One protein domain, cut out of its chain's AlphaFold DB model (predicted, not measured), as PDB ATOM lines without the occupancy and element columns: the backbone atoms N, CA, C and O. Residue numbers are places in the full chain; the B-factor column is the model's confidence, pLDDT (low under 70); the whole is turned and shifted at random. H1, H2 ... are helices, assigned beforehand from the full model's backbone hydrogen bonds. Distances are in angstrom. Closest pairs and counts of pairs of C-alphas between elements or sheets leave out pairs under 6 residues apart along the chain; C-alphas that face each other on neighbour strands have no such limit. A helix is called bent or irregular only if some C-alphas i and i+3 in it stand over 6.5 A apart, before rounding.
ATOM      1  N   SER A  50      -0.435  30.615 -11.050       59.41
ATOM      2  CA  SER A  50      -1.857  30.497 -11.342       59.41
ATOM      3  C   SER A  50      -2.826  31.075 -10.309       59.41
ATOM      4  O   SER A  50      -3.986  31.153 -10.660       59.41
ATOM      5  N   SER A  51      -2.453  31.500  -9.095       55.94
ATOM      6  CA  SER A  51      -3.397  32.305  -8.285       55.94
ATOM      7  C   SER A  51      -3.399  33.739  -8.794       55.94
ATOM      8  O   SER A  51      -4.444  34.271  -9.143       55.94
ATOM      9  N   ASP A  52      -2.213  34.325  -8.939       59.41
ATOM     10  CA  ASP A  52      -2.063  35.699  -9.410       59.41
ATOM     11  C   ASP A  52      -2.372  35.824 -10.904       59.41
ATOM     12  O   ASP A  52      -2.968  36.812 -11.314       59.41
ATOM     13  N   ALA A  53      -2.045  34.822 -11.728       58.84
ATOM     14  CA  ALA A  53      -2.406  34.824 -13.145       58.84
ATOM     15  C   ALA A  53      -3.899  34.565 -13.369       58.84
ATOM     16  O   ALA A  53      -4.468  35.211 -14.242       58.84
ATOM     17  N   TRP A  54      -4.557  33.693 -12.590       56.94
ATOM     18  CA  TRP A  54      -6.019  33.577 -12.662       56.94
ATOM     19  C   TRP A  54      -6.709  34.818 -12.109       56.94
ATOM     20  O   TRP A  54      -7.653  35.293 -12.727       56.94
ATOM     21  N   ALA A  55      -6.243  35.374 -10.989       67.38
ATOM     22  CA  ALA A  55      -6.792  36.606 -10.427       67.38
ATOM     23  C   ALA A  55      -6.633  37.772 -11.410       67.38
ATOM     24  O   ALA A  55      -7.600  38.470 -11.693       67.38
ATOM     25  N   LYS A  56      -5.452  37.918 -12.017       73.00
ATOM     26  CA  LYS A  56      -5.185  38.925 -13.045       73.00
ATOM     27  C   LYS A  56      -6.011  38.695 -14.308       73.00
ATOM     28  O   LYS A  56      -6.593  39.645 -14.814       73.00
ATOM     29  N   ALA A  57      -6.112  37.456 -14.791       68.38
ATOM     30  CA  ALA A  57      -6.982  37.125 -15.918       68.38
ATOM     31  C   ALA A  57      -8.447  37.448 -15.593       68.38
ATOM     32  O   ALA A  57      -9.167  37.981 -16.437       68.38
ATOM     33  N   MET A  58      -8.884  37.207 -14.353       68.81
ATOM     34  CA  MET A  58     -10.240  37.546 -13.941       68.81
ATOM     35  C   MET A  58     -10.482  39.043 -13.793       68.81
ATOM     36  O   MET A  58     -11.558  39.511 -14.169       68.81
ATOM     37  N   ASP A  59      -9.507  39.799 -13.307       74.75
ATOM     38  CA  ASP A  59      -9.570  41.259 -13.265       74.75
ATOM     39  C   ASP A  59      -9.570  41.854 -14.679       74.75
ATOM     40  O   ASP A  59     -10.347  42.763 -14.974       74.75
ATOM     41  N   GLU A  60      -8.788  41.288 -15.601       68.94
ATOM     42  CA  GLU A  60      -8.808  41.656 -17.018       68.94
ATOM     43  C   GLU A  60     -10.151  41.326 -17.680       68.94
ATOM     44  O   GLU A  60     -10.608  42.099 -18.521       68.94
ATOM     45  N   ILE A  61     -10.833  40.246 -17.280       68.50
ATOM     46  CA  ILE A  61     -12.201  39.915 -17.722       68.50
ATOM     47  C   ILE A  61     -13.239  40.871 -17.110       68.50
ATOM     48  O   ILE A  61     -14.208  41.243 -17.776       68.50
ATOM     49  N   LYS A  62     -13.033  41.350 -15.883       72.06
ATOM     50  CA  LYS A  62     -13.941  42.301 -15.218       72.06
ATOM     51  C   LYS A  62     -13.661  43.766 -15.552       72.06
ATOM     52  O   LYS A  62     -14.460  44.623 -15.178       72.06
ATOM     53  N   ASN A  63     -12.573  44.057 -16.267       75.06
ATOM     54  CA  ASN A  63     -12.172  45.422 -16.589       75.06
ATOM     55  C   ASN A  63     -13.319  46.180 -17.303       75.06
ATOM     56  O   ASN A  63     -13.753  45.737 -18.375       75.06
ATOM     57  N   PRO A  64     -13.823  47.296 -16.736       73.19
ATOM     58  CA  PRO A  64     -14.959  48.038 -17.279       73.19
ATOM     59  C   PRO A  64     -14.605  48.923 -18.483       73.19
ATOM     60  O   PRO A  64     -15.503  49.559 -19.035       73.19
ATOM     61  N   ASP A  65     -13.335  48.978 -18.902       86.00
ATOM     62  CA  ASP A  65     -12.901  49.768 -20.055       86.00
ATOM     63  C   ASP A  65     -13.696  49.376 -21.328       86.00
ATOM     64  O   ASP A  65     -13.688  48.206 -21.742       86.00
ATOM     65  N   PRO A  66     -14.395  50.337 -21.967       78.25
ATOM     66  CA  PRO A  66     -15.276  50.070 -23.099       78.25
ATOM     67  C   PRO A  66     -14.526  49.606 -24.356       78.25
ATOM     68  O   PRO A  66     -15.078  48.821 -25.129       78.25
ATOM     69  N   VAL A  67     -13.273  50.030 -24.553       81.62
ATOM     70  CA  VAL A  67     -12.436  49.621 -25.690       81.62
ATOM     71  C   VAL A  67     -12.000  48.169 -25.514       81.62
ATOM     72  O   VAL A  67     -12.177  47.353 -26.424       81.62
ATOM     73  N   LEU A  68     -11.518  47.807 -24.321       77.31
ATOM     74  CA  LEU A  68     -11.186  46.416 -23.991       77.31
ATOM     75  C   LEU A  68     -12.422  45.514 -24.020       77.31
ATOM     76  O   LEU A  68     -12.336  44.355 -24.429       77.31
ATOM     77  N   LYS A  69     -13.588  46.007 -23.594       75.62
ATOM     78  CA  LYS A  69     -14.855  45.263 -23.681       75.62
ATOM     79  C   LYS A  69     -15.248  44.979 -25.132       75.62
ATOM     80  O   LYS A  69     -15.526  43.826 -25.453       75.62
ATOM     81  N   ALA A  70     -15.209  45.985 -26.005       78.12
ATOM     82  CA  ALA A  70     -15.524  45.816 -27.422       78.12
ATOM     83  C   ALA A  70     -14.547  44.851 -28.119       78.12
ATOM     84  O   ALA A  70     -14.972  43.982 -28.880       78.12
ATOM     85  N   ALA A  71     -13.248  44.946 -27.811       77.44
ATOM     86  CA  ALA A  71     -12.236  44.033 -28.341       77.44
ATOM     87  C   ALA A  71     -12.482  42.575 -27.906       77.44
ATOM     88  O   ALA A  71     -12.426  41.669 -28.738       77.44
ATOM     89  N   ARG A  72     -12.829  42.346 -26.630       77.62
ATOM     90  CA  ARG A  72     -13.184  41.013 -26.107       77.62
ATOM     91  C   ARG A  72     -14.447  40.454 -26.751       77.62
ATOM     92  O   ARG A  72     -14.454  39.293 -27.138       77.62
ATOM     93  N   GLN A  73     -15.488  41.272 -26.905       79.12
ATOM     94  CA  GLN A  73     -16.720  40.858 -27.581       79.12
ATOM     95  C   GLN A  73     -16.445  40.442 -29.026       79.12
ATOM     96  O   GLN A  73     -16.907  39.388 -29.448       79.12
ATOM     97  N   LYS A  74     -15.628  41.213 -29.752       79.12
ATOM     98  CA  LYS A  74     -15.224  40.864 -31.115       79.12
ATOM     99  C   LYS A  74     -14.439  39.548 -31.166       79.12
ATOM    100  O   LYS A  74     -14.771  38.688 -31.974       79.12
ATOM    101  N   ALA A  75     -13.445  39.374 -30.294       76.25
ATOM    102  CA  ALA A  75     -12.649  38.148 -30.232       76.25
ATOM    103  C   ALA A  75     -13.506  36.919 -29.885       76.25
ATOM    104  O   ALA A  75     -13.345  35.863 -30.494       76.25
ATOM    105  N   LEU A  76     -14.457  37.066 -28.958       78.31
ATOM    106  CA  LEU A  76     -15.406  36.012 -28.610       78.31
ATOM    107  C   LEU A  76     -16.318  35.664 -29.793       78.31
ATOM    108  O   LEU A  76     -16.493  34.487 -30.095       78.31
ATOM    109  N   SER A  77     -16.862  36.662 -30.496       74.88
ATOM    110  CA  SER A  77     -17.679  36.430 -31.695       74.88
ATOM    111  C   SER A  77     -16.898  35.719 -32.801       74.88
ATOM    112  O   SER A  77     -17.433  34.822 -33.445       74.88
ATOM    113  N   GLU A  78     -15.631  36.081 -33.015       80.75
ATOM    114  CA  GLU A  78     -14.771  35.415 -33.998       80.75
ATOM    115  C   GLU A  78     -14.442  33.972 -33.600       80.75
ATOM    116  O   GLU A  78     -14.426  33.099 -34.469       80.75
ATOM    117  N   LEU A  79     -14.221  33.710 -32.308       79.25
ATOM    118  CA  LEU A  79     -13.982  32.366 -31.786       79.25
ATOM    119  C   LEU A  79     -15.222  31.482 -31.943       79.25
ATOM    120  O   LEU A  79     -15.100  30.379 -32.463       79.25
ATOM    121  N   LEU A  80     -16.408  31.974 -31.574       79.62
ATOM    122  CA  LEU A  80     -17.667  31.236 -31.735       79.62
ATOM    123  C   LEU A  80     -17.985  30.958 -33.205       79.62
ATOM    124  O   LEU A  80     -18.413  29.859 -33.543       79.62
ATOM    125  N   ARG A  81     -17.724  31.925 -34.089       82.69
ATOM    126  CA  ARG A  81     -17.882  31.738 -35.534       82.69
ATOM    127  C   ARG A  81     -16.970  30.624 -36.055       82.69
ATOM    128  O   ARG A  81     -17.443  29.745 -36.762       82.69
ATOM    129  N   LYS A  82     -15.683  30.639 -35.687       79.19
ATOM    130  CA  LYS A  82     -14.738  29.573 -36.066       79.19
ATOM    131  C   LYS A  82     -15.137  28.228 -35.484       79.19
ATOM    132  O   LYS A  82     -15.093  27.234 -36.187       79.19
ATOM    133  N   TRP A  83     -15.552  28.206 -34.224       79.44
ATOM    134  CA  TRP A  83     -16.020  26.986 -33.585       79.44
ATOM    135  C   TRP A  83     -17.218  26.399 -34.328       79.44
ATOM    136  O   TRP A  83     -17.228  25.204 -34.559       79.44
ATOM    137  N   GLN A  84     -18.161  27.224 -34.788       79.56
ATOM    138  CA  GLN A  84     -19.305  26.778 -35.586       79.56
ATOM    139  C   GLN A  84     -18.922  26.308 -37.003       79.56
ATOM    140  O   GLN A  84     -19.521  25.367 -37.514       79.56
ATOM    141  N   GLU A  85     -17.976  26.980 -37.662       81.81
ATOM    142  CA  GLU A  85     -17.604  26.703 -39.060       81.81
ATOM    143  C   GLU A  85     -16.580  25.567 -39.215       81.81
ATOM    144  O   GLU A  85     -16.616  24.837 -40.202       81.81
ATOM    145  N   GLU A  86     -15.649  25.449 -38.270       86.00
ATOM    146  CA  GLU A  86     -14.453  24.599 -38.358       86.00
ATOM    147  C   GLU A  86     -14.357  23.589 -37.202       86.00
ATOM    148  O   GLU A  86     -13.443  22.765 -37.186       86.00
ATOM    149  N   GLY A  87     -15.250  23.673 -36.212       78.25
ATOM    150  CA  GLY A  87     -15.225  22.800 -35.043       78.25
ATOM    151  C   GLY A  87     -15.646  21.368 -35.356       78.25
ATOM    152  O   GLY A  87     -16.381  21.100 -36.307       78.25
ATOM    153  N   ASP A  88     -15.174  20.452 -34.520       89.81
ATOM    154  CA  ASP A  88     -15.556  19.049 -34.581       89.81
ATOM    155  C   ASP A  88     -16.995  18.856 -34.067       89.81
ATOM    156  O   ASP A  88     -17.373  19.380 -33.017       89.81
ATOM    157  N   GLU A  89     -17.812  18.116 -34.819       87.12
ATOM    158  CA  GLU A  89     -19.241  17.930 -34.518       87.12
ATOM    159  C   GLU A  89     -19.452  17.216 -33.172       87.12
ATOM    160  O   GLU A  89     -20.403  17.523 -32.442       87.12
ATOM    161  N   GLN A  90     -18.547  16.299 -32.805       86.06
ATOM    162  CA  GLN A  90     -18.608  15.606 -31.522       86.06
ATOM    163  C   GLN A  90     -18.273  16.571 -30.378       86.06
ATOM    164  O   GLN A  90     -19.050  16.671 -29.427       86.06
ATOM    165  N   GLU A  91     -17.189  17.343 -30.493       82.50
ATOM    166  CA  GLU A  91     -16.820  18.364 -29.499       82.50
ATOM    167  C   GLU A  91     -17.940  19.405 -29.298       82.50
ATOM    168  O   GLU A  91     -18.277  19.769 -28.163       82.50
ATOM    169  N   GLN A  92     -18.562  19.864 -30.387       84.19
ATOM    170  CA  GLN A  92     -19.688  20.801 -30.338       84.19
ATOM    171  C   GLN A  92     -20.896  20.218 -29.601       84.19
ATOM    172  O   GLN A  92     -21.504  20.894 -28.766       84.19
ATOM    173  N   THR A  93     -21.225  18.959 -29.893       84.94
ATOM    174  CA  THR A  93     -22.360  18.251 -29.290       84.94
ATOM    175  C   THR A  93     -22.147  18.042 -27.795       84.94
ATOM    176  O   THR A  93     -23.014  18.404 -26.999       84.94
ATOM    177  N   GLU A  94     -20.979  17.537 -27.393       85.88
ATOM    178  CA  GLU A  94     -20.632  17.327 -25.981       85.88
ATOM    179  C   GLU A  94     -20.664  18.645 -25.194       85.88
ATOM    180  O   GLU A  94     -21.211  18.717 -24.088       85.88
ATOM    181  N   THR A  95     -20.151  19.721 -25.797       83.62
ATOM    182  CA  THR A  95     -20.187  21.061 -25.200       83.62
ATOM    183  C   THR A  95     -21.622  21.566 -25.038       83.62
ATOM    184  O   THR A  95     -21.970  22.114 -23.989       83.62
ATOM    185  N   ALA A  96     -22.482  21.366 -26.040       82.25
ATOM    186  CA  ALA A  96     -23.885  21.767 -25.973       82.25
ATOM    187  C   ALA A  96     -24.656  21.001 -24.884       82.25
ATOM    188  O   ALA A  96     -25.446  21.601 -24.150       82.25
ATOM    189  N   GLU A  97     -24.411  19.697 -24.734       82.69
ATOM    190  CA  GLU A  97     -25.031  18.889 -23.679       82.69
ATOM    191  C   GLU A  97     -24.566  19.296 -22.282       82.69
ATOM    192  O   GLU A  97     -25.390  19.410 -21.369       82.69
ATOM    193  N   PHE A  98     -23.270  19.568 -22.121       82.12
ATOM    194  CA  PHE A  98     -22.720  20.081 -20.870       82.12
ATOM    195  C   PHE A  98     -23.374  21.413 -20.475       82.12
ATOM    196  O   PHE A  98     -23.817  21.567 -19.336       82.12
ATOM    197  N   LEU A  99     -23.498  22.352 -21.420       76.69
ATOM    198  CA  LEU A  99     -24.142  23.647 -21.178       76.69
ATOM    199  C   LEU A  99     -25.635  23.505 -20.866       76.69
ATOM    200  O   LEU A  99     -26.126  24.175 -19.960       76.69
ATOM    201  N   ARG A 100     -26.352  22.618 -21.569       77.19
ATOM    202  CA  ARG A 100     -27.763  22.322 -21.278       77.19
ATOM    203  C   ARG A 100     -27.923  21.828 -19.843       77.19
ATOM    204  O   ARG A 100     -28.746  22.358 -19.106       77.19
ATOM    205  N   LYS A 101     -27.093  20.868 -19.433       76.75
ATOM    206  CA  LYS A 101     -27.110  20.320 -18.075       76.75
ATOM    207  C   LYS A 101     -26.781  21.384 -17.022       76.75
ATOM    208  O   LYS A 101     -27.468  21.467 -16.013       76.75
ATOM    209  N   ALA A 102     -25.783  22.231 -17.275       75.19
ATOM    210  CA  ALA A 102     -25.428  23.319 -16.367       75.19
ATOM    211  C   ALA A 102     -26.577  24.332 -16.184       75.19
ATOM    212  O   ALA A 102     -26.809  24.790 -15.069       75.19
ATOM    213  N   LEU A 103     -27.324  24.641 -17.250       75.31
ATOM    214  CA  LEU A 103     -28.499  25.524 -17.200       75.31
ATOM    215  C   LEU A 103     -29.724  24.877 -16.536       75.31
ATOM    216  O   LEU A 103     -30.582  25.587 -16.018       75.31
ATOM    217  N   GLU A 104     -29.836  23.550 -16.568       76.94
ATOM    218  CA  GLU A 104     -30.878  22.809 -15.845       76.94
ATOM    219  C   GLU A 104     -30.573  22.711 -14.339       76.94
ATOM    220  O   GLU A 104     -31.495  22.742 -13.524       76.94
ATOM    221  N   GLU A 105     -29.293  22.607 -13.965       73.62
ATOM    222  CA  GLU A 105     -28.826  22.512 -12.572       73.62
ATOM    223  C   GLU A 105     -28.757  23.875 -11.860       73.62
ATOM    224  O   GLU A 105     -29.035  23.950 -10.661       73.62
ATOM    225  N   ASP A 106     -28.441  24.949 -12.588       64.81
ATOM    226  CA  ASP A 106     -28.502  26.338 -12.124       64.81
ATOM    227  C   ASP A 106     -29.288  27.172 -13.150       64.81
ATOM    228  O   ASP A 106     -28.699  27.758 -14.069       64.81
TER     229      ASP A 106
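What this domain is: This is residues 50 to 106 of the 110 residues of an uncharacterized protein of Scytonema hofmannii PCC 7110 (UniProt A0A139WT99). Three helices make an open frame in the shape of a U: the long H2 is the crossbar, and H1 and H3 are two legs set at its opposite ends, with an empty space between them. H2 and H3 form a corner where the last turns of H2 come close to the first turn of H3, while residues 50 to 59 of H1 and residues 93 to 106 at the other end stick out free. The printed part has 57 residues with three named helices, in the order H1, H2, H3, and no named strand; its class is all helix. The whole is only just loose, close to extended, with a radius of gyration of the C-alphas of 14.9 A, and the C-alphas span 34 by 27 by 22 A along their three main axes.

How they stand to each other: The printed part begins with H1, residues 50 to 62, which touches no helix. After a tight link of 3 residues comes H2, residues 66 to 86. H1 and H2 are near each other, with 6 pairs of C-alphas within 10 A; they have no pair within 8 A, but only just, the closest C-alphas being 8.4 A apart. A second tight link, of 2 residues, joins H2 to H3, residues 89 to 105. H2 and H3 are close but not clearly touching, with 2 pairs of C-alphas within 8 A. Their closest C-alphas are those of Trp 83 and Gln 92, 7.9 A apart. Their lines stand at a steep tilt of 55 degrees, and the two helices run opposite ways. Their centres are 19.9 A apart. H1 and H3 are apart. Residues 73 to 82, which belong to H2, stand free, with no C-alpha 8 or more residues away along the chain within 10 A of theirs. In H1, H2 and H3 every pair of a backbone O and the N four residues further on is within hydrogen-bond range.

Where its parts are: H1 runs from Ser 50 to Lys 62, 13 residues, and measures 17.3 A from first to last C-alpha. It begins with C-alpha 50 at (-1.857, 30.497, -11.342) and ends with C-alpha 62 at (-13.941, 42.301, -15.218). Residues 63 to 65 link it to H2, which runs from Pro 66 to Glu 86. H2 is the longest helix, with 21 residues and 29.7 A from first to last C-alpha; its C-alpha 66 is at (-15.276, 50.070, -23.099). Gly 87 and Asp 88 lie between H2 and H3. H3 runs from Glu 89 to Glu 105, 17 residues and 24.4 A from first to last C-alpha, and ends with C-alpha 105 at (-28.826, 22.512, -12.572). Asp 106 follows it as the last printed residue. No helix is bent or irregular.

The domain as a whole: The two C-alphas farthest apart are those of Asp 65 and Gln 90, at 36.5 A. The first and last printed C-alphas, those of Ser 50 and Asp 106, are 27.0 A apart. The printed part has no cut, and neither of its two links is long. It is one domain, from residue 50 to residue 106 of a full chain of 110 residues. The mean pLDDT of the printed part is 76.4. Confidence is low, under 70, at 11 residues: residues 50 to 55, 57 to 58, 60 to 61, and residue 106. The mean pLDDT is 66 for H1, 79 for H2 and 81 for H3.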